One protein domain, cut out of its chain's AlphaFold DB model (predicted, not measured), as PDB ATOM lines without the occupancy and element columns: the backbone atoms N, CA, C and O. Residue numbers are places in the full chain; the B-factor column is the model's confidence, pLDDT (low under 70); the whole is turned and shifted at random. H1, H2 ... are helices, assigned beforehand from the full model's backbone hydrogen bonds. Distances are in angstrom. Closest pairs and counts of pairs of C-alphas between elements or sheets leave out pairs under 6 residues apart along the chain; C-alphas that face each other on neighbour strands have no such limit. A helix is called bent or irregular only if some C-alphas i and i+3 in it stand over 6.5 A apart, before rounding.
ATOM      1  N   PRO A  29     -23.694  -9.763 -47.715       83.62
ATOM      2  CA  PRO A  29     -24.398 -11.020 -47.498       83.62
ATOM      3  C   PRO A  29     -24.788 -11.763 -48.773       83.62
ATOM      4  O   PRO A  29     -24.971 -12.974 -48.717       83.62
ATOM      5  N   LEU A  30     -24.894 -11.087 -49.922       82.94
ATOM      6  CA  LEU A  30     -25.295 -11.731 -51.182       82.94
ATOM      7  C   LEU A  30     -24.267 -12.765 -51.659       82.94
ATOM      8  O   LEU A  30     -24.614 -13.704 -52.373       82.94
ATOM      9  N   THR A  31     -23.007 -12.616 -51.250       81.75
ATOM     10  CA  THR A  31     -21.918 -13.532 -51.620       81.75
ATOM     11  C   THR A  31     -21.701 -14.654 -50.600       81.75
ATOM     12  O   THR A  31     -21.096 -15.676 -50.936       81.75
ATOM     13  N   LEU A  32     -22.245 -14.517 -49.382       84.88
ATOM     14  CA  LEU A  32     -22.043 -15.480 -48.296       84.88
ATOM     15  C   LEU A  32     -22.583 -16.884 -48.626       84.88
ATOM     16  O   LEU A  32     -21.824 -17.836 -48.458       84.88
ATOM     17  N   PRO A  33     -23.813 -17.074 -49.152       87.75
ATOM     18  CA  PRO A  33     -24.323 -18.413 -49.450       87.75
ATOM     19  C   PRO A  33     -23.456 -19.175 -50.458       87.75
ATOM     20  O   PRO A  33     -23.196 -20.362 -50.280       87.75
ATOM     21  N   ALA A  34     -22.956 -18.486 -51.489       84.69
ATOM     22  CA  ALA A  34     -22.081 -19.089 -52.489       84.69
ATOM     23  C   ALA A  34     -20.742 -19.536 -51.876       84.69
ATOM     24  O   ALA A  34     -20.280 -20.646 -52.141       84.69
ATOM     25  N   ALA A  35     -20.146 -18.717 -51.004       85.69
ATOM     26  CA  ALA A  35     -18.918 -19.073 -50.296       85.69
ATOM     27  C   ALA A  35     -19.119 -20.266 -49.339       85.69
ATOM     28  O   ALA A  35     -18.278 -21.165 -49.288       85.69
ATOM     29  N   TYR A  36     -20.256 -20.316 -48.635       90.94
ATOM     30  CA  TYR A  36     -20.629 -21.430 -47.756       90.94
ATOM     31  C   TYR A  36     -20.812 -22.749 -48.518       90.94
ATOM     32  O   TYR A  36     -20.403 -23.799 -48.020       90.94
ATOM     33  N   LEU A  37     -21.386 -22.704 -49.726       92.12
ATOM     34  CA  LEU A  37     -21.557 -23.884 -50.579       92.12
ATOM     35  C   LEU A  37     -20.217 -24.452 -51.062       92.12
ATOM     36  O   LEU A  37     -20.055 -25.669 -51.100       92.12
ATOM     37  N   HIS A  38     -19.252 -23.594 -51.401       89.00
ATOM     38  CA  HIS A  38     -17.945 -24.036 -51.895       89.00
ATOM     39  C   HIS A  38     -16.989 -24.497 -50.784       89.00
ATOM     40  O   HIS A  38     -16.282 -25.486 -50.970       89.00
ATOM     41  N   ALA A  39     -16.947 -23.802 -49.643       88.94
ATOM     42  CA  ALA A  39     -16.023 -24.112 -48.544       88.94
ATOM     43  C   ALA A  39     -16.584 -25.132 -47.533       88.94
ATOM     44  O   ALA A  39     -15.824 -25.747 -46.784       88.94
ATOM     45  N   GLY A  40     -17.908 -25.309 -47.494       90.88
ATOM     46  CA  GLY A  40     -18.606 -26.084 -46.473       90.88
ATOM     47  C   GLY A  40     -18.937 -25.260 -45.222       90.88
ATOM     48  O   GLY A  40     -18.253 -24.299 -44.862       90.88
ATOM     49  N   TRP A  41     -20.008 -25.660 -44.530       88.75
ATOM     50  CA  TRP A  41     -20.593 -24.892 -43.424       88.75
ATOM     51  C   TRP A  41     -19.641 -24.694 -42.236       88.75
ATOM     52  O   TRP A  41     -19.629 -23.622 -41.633       88.75
ATOM     53  N   LEU A  42     -18.828 -25.707 -41.914       93.19
ATOM     54  CA  LEU A  42     -17.927 -25.676 -40.763       93.19
ATOM     55  C   LEU A  42     -16.722 -24.764 -41.024       93.19
ATOM     56  O   LEU A  42     -16.433 -23.884 -40.218       93.19
ATOM     57  N   MET A  43     -16.059 -24.929 -42.173       91.50
ATOM     58  CA  MET A  43     -14.888 -24.123 -42.537       91.50
ATOM     59  C   MET A  43     -15.256 -22.653 -42.715       91.50
ATOM     60  O   MET A  43     -14.548 -21.780 -42.218       91.50
ATOM     61  N   SER A  44     -16.391 -22.373 -43.365       92.62
ATOM     62  CA  SER A  44     -16.860 -20.998 -43.539       92.62
ATOM     63  C   SER A  44     -17.201 -20.336 -42.197       92.62
ATOM     64  O   SER A  44     -16.780 -19.207 -41.954       92.62
ATOM     65  N   SER A  45     -17.842 -21.065 -41.274       91.81
ATOM     66  CA  SER A  45     -18.122 -20.569 -39.917       91.81
ATOM     67  C   SER A  45     -16.850 -20.255 -39.120       91.81
ATOM     68  O   SER A  45     -16.786 -19.218 -38.463       91.81
ATOM     69  N   ILE A  46     -15.820 -21.108 -39.200       94.69
ATOM     70  CA  ILE A  46     -14.529 -20.861 -38.534       94.69
ATOM     71  C   ILE A  46     -13.846 -19.617 -39.122       94.69
ATOM     72  O   ILE A  46     -13.388 -18.757 -38.371       94.69
ATOM     73  N   ILE A  47     -13.811 -19.488 -40.452       92.94
ATOM     74  CA  ILE A  47     -13.188 -18.340 -41.128       92.94
ATOM     75  C   ILE A  47     -13.913 -17.036 -40.775       92.94
ATOM     76  O   ILE A  47     -13.251 -16.052 -40.448       92.94
ATOM     77  N   LEU A  48     -15.251 -17.017 -40.783       91.94
ATOM     78  CA  LEU A  48     -16.010 -15.824 -40.398       91.94
ATOM     79  C   LEU A  48     -15.766 -15.417 -38.942       91.94
ATOM     80  O   LEU A  48     -15.693 -14.223 -38.660       91.94
ATOM     81  N   LEU A  49     -15.593 -16.376 -38.029       94.12
ATOM     82  CA  LEU A  49     -15.266 -16.083 -36.634       94.12
ATOM     83  C   LEU A  49     -13.886 -15.420 -36.521       94.12
ATOM     84  O   LEU A  49     -13.752 -14.388 -35.863       94.12
ATOM     85  N   VAL A  50     -12.876 -15.952 -37.217       95.69
ATOM     86  CA  VAL A  50     -11.524 -15.365 -37.245       95.69
ATOM     87  C   VAL A  50     -11.528 -13.972 -37.882       95.69
ATOM     88  O   VAL A  50     -10.897 -13.053 -37.353       95.69
ATOM     89  N   LEU A  51     -12.263 -13.783 -38.982       92.62
ATOM     90  CA  LEU A  51     -12.416 -12.477 -39.629       92.62
ATOM     91  C   LEU A  51     -13.127 -11.477 -38.712       92.62
ATOM     92  O   LEU A  51     -12.687 -10.338 -38.603       92.62
ATOM     93  N   CYS A  52     -14.174 -11.900 -38.005       93.44
ATOM     94  CA  CYS A  52     -14.875 -11.067 -37.030       93.44
ATOM     95  C   CYS A  52     -13.938 -10.621 -35.896       93.44
ATOM     96  O   CYS A  52     -13.871  -9.432 -35.585       93.44
ATOM     97  N   PHE A  53     -13.162 -11.551 -35.336       96.31
ATOM     98  CA  PHE A  53     -12.192 -11.252 -34.283       96.31
ATOM     99  C   PHE A  53     -11.096 -10.285 -34.756       96.31
ATOM    100  O   PHE A  53     -10.789  -9.306 -34.078       96.31
ATOM    101  N   THR A  54     -10.551 -10.511 -35.954       95.81
ATOM    102  CA  THR A  54      -9.522  -9.640 -36.545       95.81
ATOM    103  C   THR A  54     -10.063  -8.231 -36.816       95.81
ATOM    104  O   THR A  54      -9.393  -7.238 -36.518       95.81
ATOM    105  N   SER A  55     -11.294  -8.122 -37.321       95.00
ATOM    106  CA  SER A  55     -11.965  -6.836 -37.540       95.00
ATOM    107  C   SER A  55     -12.224  -6.090 -36.232       95.00
ATOM    108  O   SER A  55     -12.036  -4.876 -36.184       95.00
ATOM    109  N   PHE A  56     -12.598  -6.800 -35.162       94.75
ATOM    110  CA  PHE A  56     -12.776  -6.199 -33.841       94.75
ATOM    111  C   PHE A  56     -11.468  -5.599 -33.313       94.75
ATOM    112  O   PHE A  56     -11.445  -4.427 -32.946       94.75
ATOM    113  N   ILE A  57     -10.369  -6.360 -33.360       96.12
ATOM    114  CA  ILE A  57      -9.045  -5.873 -32.944       96.12
ATOM    115  C   ILE A  57      -8.639  -4.631 -33.745       96.12
ATOM    116  O   ILE A  57      -8.221  -3.626 -33.172       96.12
ATOM    117  N   THR A  58      -8.784  -4.685 -35.073       94.19
ATOM    118  CA  THR A  58      -8.414  -3.570 -35.957       94.19
ATOM    119  C   THR A  58      -9.222  -2.314 -35.630       94.19
ATOM    120  O   THR A  58      -8.659  -1.224 -35.550       94.19
ATOM    121  N   PHE A  59     -10.525  -2.460 -35.381       92.31
ATOM    122  CA  PHE A  59     -11.379  -1.344 -34.982       92.31
ATOM    123  C   PHE A  59     -10.934  -0.730 -33.647       92.31
ATOM    124  O   PHE A  59     -10.843   0.493 -33.544       92.31
ATOM    125  N   THR A  60     -10.590  -1.547 -32.647       92.75
ATOM    126  CA  THR A  60     -10.099  -1.050 -31.352       92.75
ATOM    127  C   THR A  60      -8.821  -0.223 -31.497       92.75
ATOM    128  O   THR A  60      -8.753   0.873 -30.940       92.75
ATOM    129  N   PHE A  61      -7.847  -0.681 -32.291       92.31
ATOM    130  CA  PHE A  61      -6.615   0.082 -32.526       92.31
ATOM    131  C   PHE A  61      -6.867   1.424 -33.218       92.31
ATOM    132  O   PHE A  61      -6.215   2.417 -32.898       92.31
ATOM    133  N   VAL A  62      -7.833   1.486 -34.138       90.69
ATOM    134  CA  VAL A  62      -8.217   2.750 -34.783       90.69
ATOM    135  C   VAL A  62      -8.798   3.731 -33.761       90.69
ATOM    136  O   VAL A  62      -8.430   4.906 -33.775       90.69
ATOM    137  N   ILE A  63      -9.654   3.264 -32.846       89.12
ATOM    138  CA  ILE A  63     -10.233   4.110 -31.789       89.12
ATOM    139  C   ILE A  63      -9.163   4.602 -30.805       89.12
ATOM    140  O   ILE A  63      -9.174   5.773 -30.426       89.12
ATOM    141  N   GLU A  64      -8.211   3.749 -30.426       88.94
ATOM    142  CA  GLU A  64      -7.085   4.141 -29.571       88.94
ATOM    143  C   GLU A  64      -6.214   5.206 -30.244       88.94
ATOM    144  O   GLU A  64      -5.906   6.246 -29.663       88.94
ATOM    145  N   ALA A  65      -5.868   5.011 -31.512       88.06
ATOM    146  CA  ALA A  65      -5.083   5.998 -32.231       88.06
ATOM    147  C   ALA A  65      -5.871   7.325 -32.400       88.06
ATOM    148  O   ALA A  65      -5.285   8.414 -32.353       88.06
ATOM    149  N   MET A  66      -7.204   7.267 -32.529       86.50
ATOM    150  CA  MET A  66      -8.071   8.452 -32.605       86.50
ATOM    151  C   MET A  66      -8.086   9.250 -31.291       86.50
ATOM    152  O   MET A  66      -8.110  10.486 -31.320       86.50
ATOM    153  N   SER A  67      -8.025   8.577 -30.138       86.12
ATOM    154  CA  SER A  67      -7.925   9.247 -28.833       86.12
ATOM    155  C   SER A  67      -6.546   9.887 -28.623       86.12
ATOM    156  O   SER A  67      -6.465  11.037 -28.185       86.12
ATOM    157  N   ILE A  68      -5.461   9.215 -29.034       86.00
ATOM    158  CA  ILE A  68      -4.093   9.768 -28.996       86.00
ATOM    159  C   ILE A  68      -3.989  11.020 -29.874       86.00
ATOM    160  O   ILE A  68      -3.390  12.016 -29.470       86.00
ATOM    161  N   THR A  69      -4.612  11.007 -31.052       85.75
ATOM    162  CA  THR A  69      -4.609  12.158 -31.971       85.75
ATOM    163  C   THR A  69      -5.262  13.386 -31.342       85.75
ATOM    164  O   THR A  69      -4.718  14.486 -31.434       85.75
ATOM    165  N   ASN A  70      -6.380  13.200 -30.634       83.75
ATOM    166  CA  ASN A  70      -7.029  14.275 -29.882       83.75
ATOM    167  C   ASN A  70      -6.132  14.820 -28.756       83.75
ATOM    168  O   ASN A  70      -6.034  16.037 -28.591       83.75
ATOM    169  N   ALA A  71      -5.417  13.945 -28.043       82.62
ATOM    170  CA  ALA A  71      -4.470  14.355 -27.006       82.62
ATOM    171  C   ALA A  71      -3.297  15.173 -27.571       82.62
ATOM    172  O   ALA A  71      -2.922  16.208 -27.011       82.62
ATOM    173  N   VAL A  72      -2.731  14.735 -28.699       83.00
ATOM    174  CA  VAL A  72      -1.632  15.428 -29.389       83.00
ATOM    175  C   VAL A  72      -2.088  16.788 -29.917       83.00
ATOM    176  O   VAL A  72      -1.378  17.777 -29.747       83.00
ATOM    177  N   ALA A  73      -3.283  16.865 -30.503       81.12
ATOM    178  CA  ALA A  73      -3.836  18.123 -30.991       81.12
ATOM    179  C   ALA A  73      -4.026  19.144 -29.861       81.12
ATOM    180  O   ALA A  73      -3.585  20.283 -29.996       81.12
ATOM    181  N   LYS A  74      -4.578  18.716 -28.718       80.38
ATOM    182  CA  LYS A  74      -4.763  19.571 -27.537       80.38
ATOM    183  C   LYS A  74      -3.435  20.123 -27.004       80.38
ATOM    184  O   LYS A  74      -3.357  21.285 -26.623       80.38
ATOM    185  N   LYS A  75      -2.372  19.308 -27.014       77.88
ATOM    186  CA  LYS A  75      -1.028  19.728 -26.584       77.88
ATOM    187  C   LYS A  75      -0.388  20.743 -27.540       77.88
ATOM    188  O   LYS A  75       0.297  21.655 -27.083       77.88
ATOM    189  N   ASN A  76      -0.590  20.583 -28.848       74.50
ATOM    190  CA  ASN A  76      -0.083  21.529 -29.846       74.50
ATOM    191  C   ASN A  76      -0.809  22.881 -29.770       74.50
ATOM    192  O   ASN A  76      -0.165  23.909 -29.950       74.50
ATOM    193  N   GLU A  77      -2.108  22.892 -29.458       71.94
ATOM    194  CA  GLU A  77      -2.863  24.134 -29.231       71.94
ATOM    195  C   GLU A  77      -2.356  24.897 -28.000       71.94
ATOM    196  O   GLU A  77      -2.074  26.086 -28.099       71.94
ATOM    197  N   ILE A 118     -12.297  12.277 -27.057       69.75
ATOM    198  CA  ILE A 118     -12.500  12.495 -28.489       69.75
ATOM    199  C   ILE A 118     -13.490  13.653 -28.660       69.75
ATOM    200  O   ILE A 118     -14.672  13.450 -28.917       69.75
ATOM    201  N   ASN A 119     -13.008  14.880 -28.465       65.94
ATOM    202  CA  ASN A 119     -13.816  16.094 -28.616       65.94
ATOM    203  C   ASN A 119     -13.754  16.665 -30.038       65.94
ATOM    204  O   ASN A 119     -14.661  17.388 -30.448       65.94
ATOM    205  N   ARG A 120     -12.700  16.358 -30.810       68.56
ATOM    206  CA  ARG A 120     -12.565  16.824 -32.192       68.56
ATOM    207  C   ARG A 120     -12.661  15.693 -33.201       68.56
ATOM    208  O   ARG A 120     -12.143  14.590 -33.016       68.56
ATOM    209  N   LYS A 121     -13.322  16.019 -34.310       73.00
ATOM    210  CA  LYS A 121     -13.421  15.175 -35.497       73.00
ATOM    211  C   LYS A 121     -12.144  15.354 -36.305       73.00
ATOM    212  O   LYS A 121     -11.908  16.429 -36.846       73.00
ATOM    213  N   PHE A 122     -11.338  14.302 -36.367       76.31
ATOM    214  CA  PHE A 122     -10.192  14.221 -37.262       76.31
ATOM    215  C   PHE A 122     -10.538  13.320 -38.437       76.31
ATOM    216  O   PHE A 122     -11.129  12.253 -38.262       76.31
ATOM    217  N   GLU A 123     -10.150  13.738 -39.635       82.44
ATOM    218  CA  GLU A 123     -10.169  12.851 -40.790       82.44
ATOM    219  C   GLU A 123      -9.079  11.783 -40.633       82.44
ATOM    220  O   GLU A 123      -7.969  12.075 -40.177       82.44
TER     221      GLU A 123
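What this domain is: This is residues 29 to 77 and 118 to 123 of the 223 residues of the protein "Transmembrane protein" of Fasciola gigantica (UniProt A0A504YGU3). One long helix, H2, makes the length of a rod, and a short helix, H1, folds back at its first end as a lopsided V. A short piece without a named element, residues 118 to 123, lies beside the later part of H2. The 55 printed residues have two named helices, H1 then H2, and no named strand: all helix. The whole is extended, with a radius of gyration of the C-alphas of 18.5 A and spans of 56 by 19 by 12 A.

Where its parts are: Find C-alpha 29 at (-24.398, -11.020, -47.498); there H1 begins, residues 29 to 39. It is irregular, but only just: C-alphas 30 and 33 are 7.0 A apart. H2, residues 41 to 77, runs 54.0 A to C-alpha 77 at (-2.863, 24.134, -29.231).

How they stand to each other: Look at Tyr 36 and Ser 44, whose C-alphas, the closest of H1 and H2, are 5.7 A apart. The helices are close but not clearly touching. They run opposite ways at a steep tilt of 47 degrees. Every O i to N i+4 pair is within hydrogen-bond range in H2, and 5 of 7 in H1. Residues 49 to 62 of H2 stand free.

The domain as a whole: The C-alphas of Leu 37 and Glu 77, the two farthest apart, are 55.8 A apart. The link from H1 to H2 is tight. Residues 78 to 117 are not printed; C-alphas 77 and 118 are 15.1 A apart across the cut. Confidence is low, under 70, at residues 118 to 120.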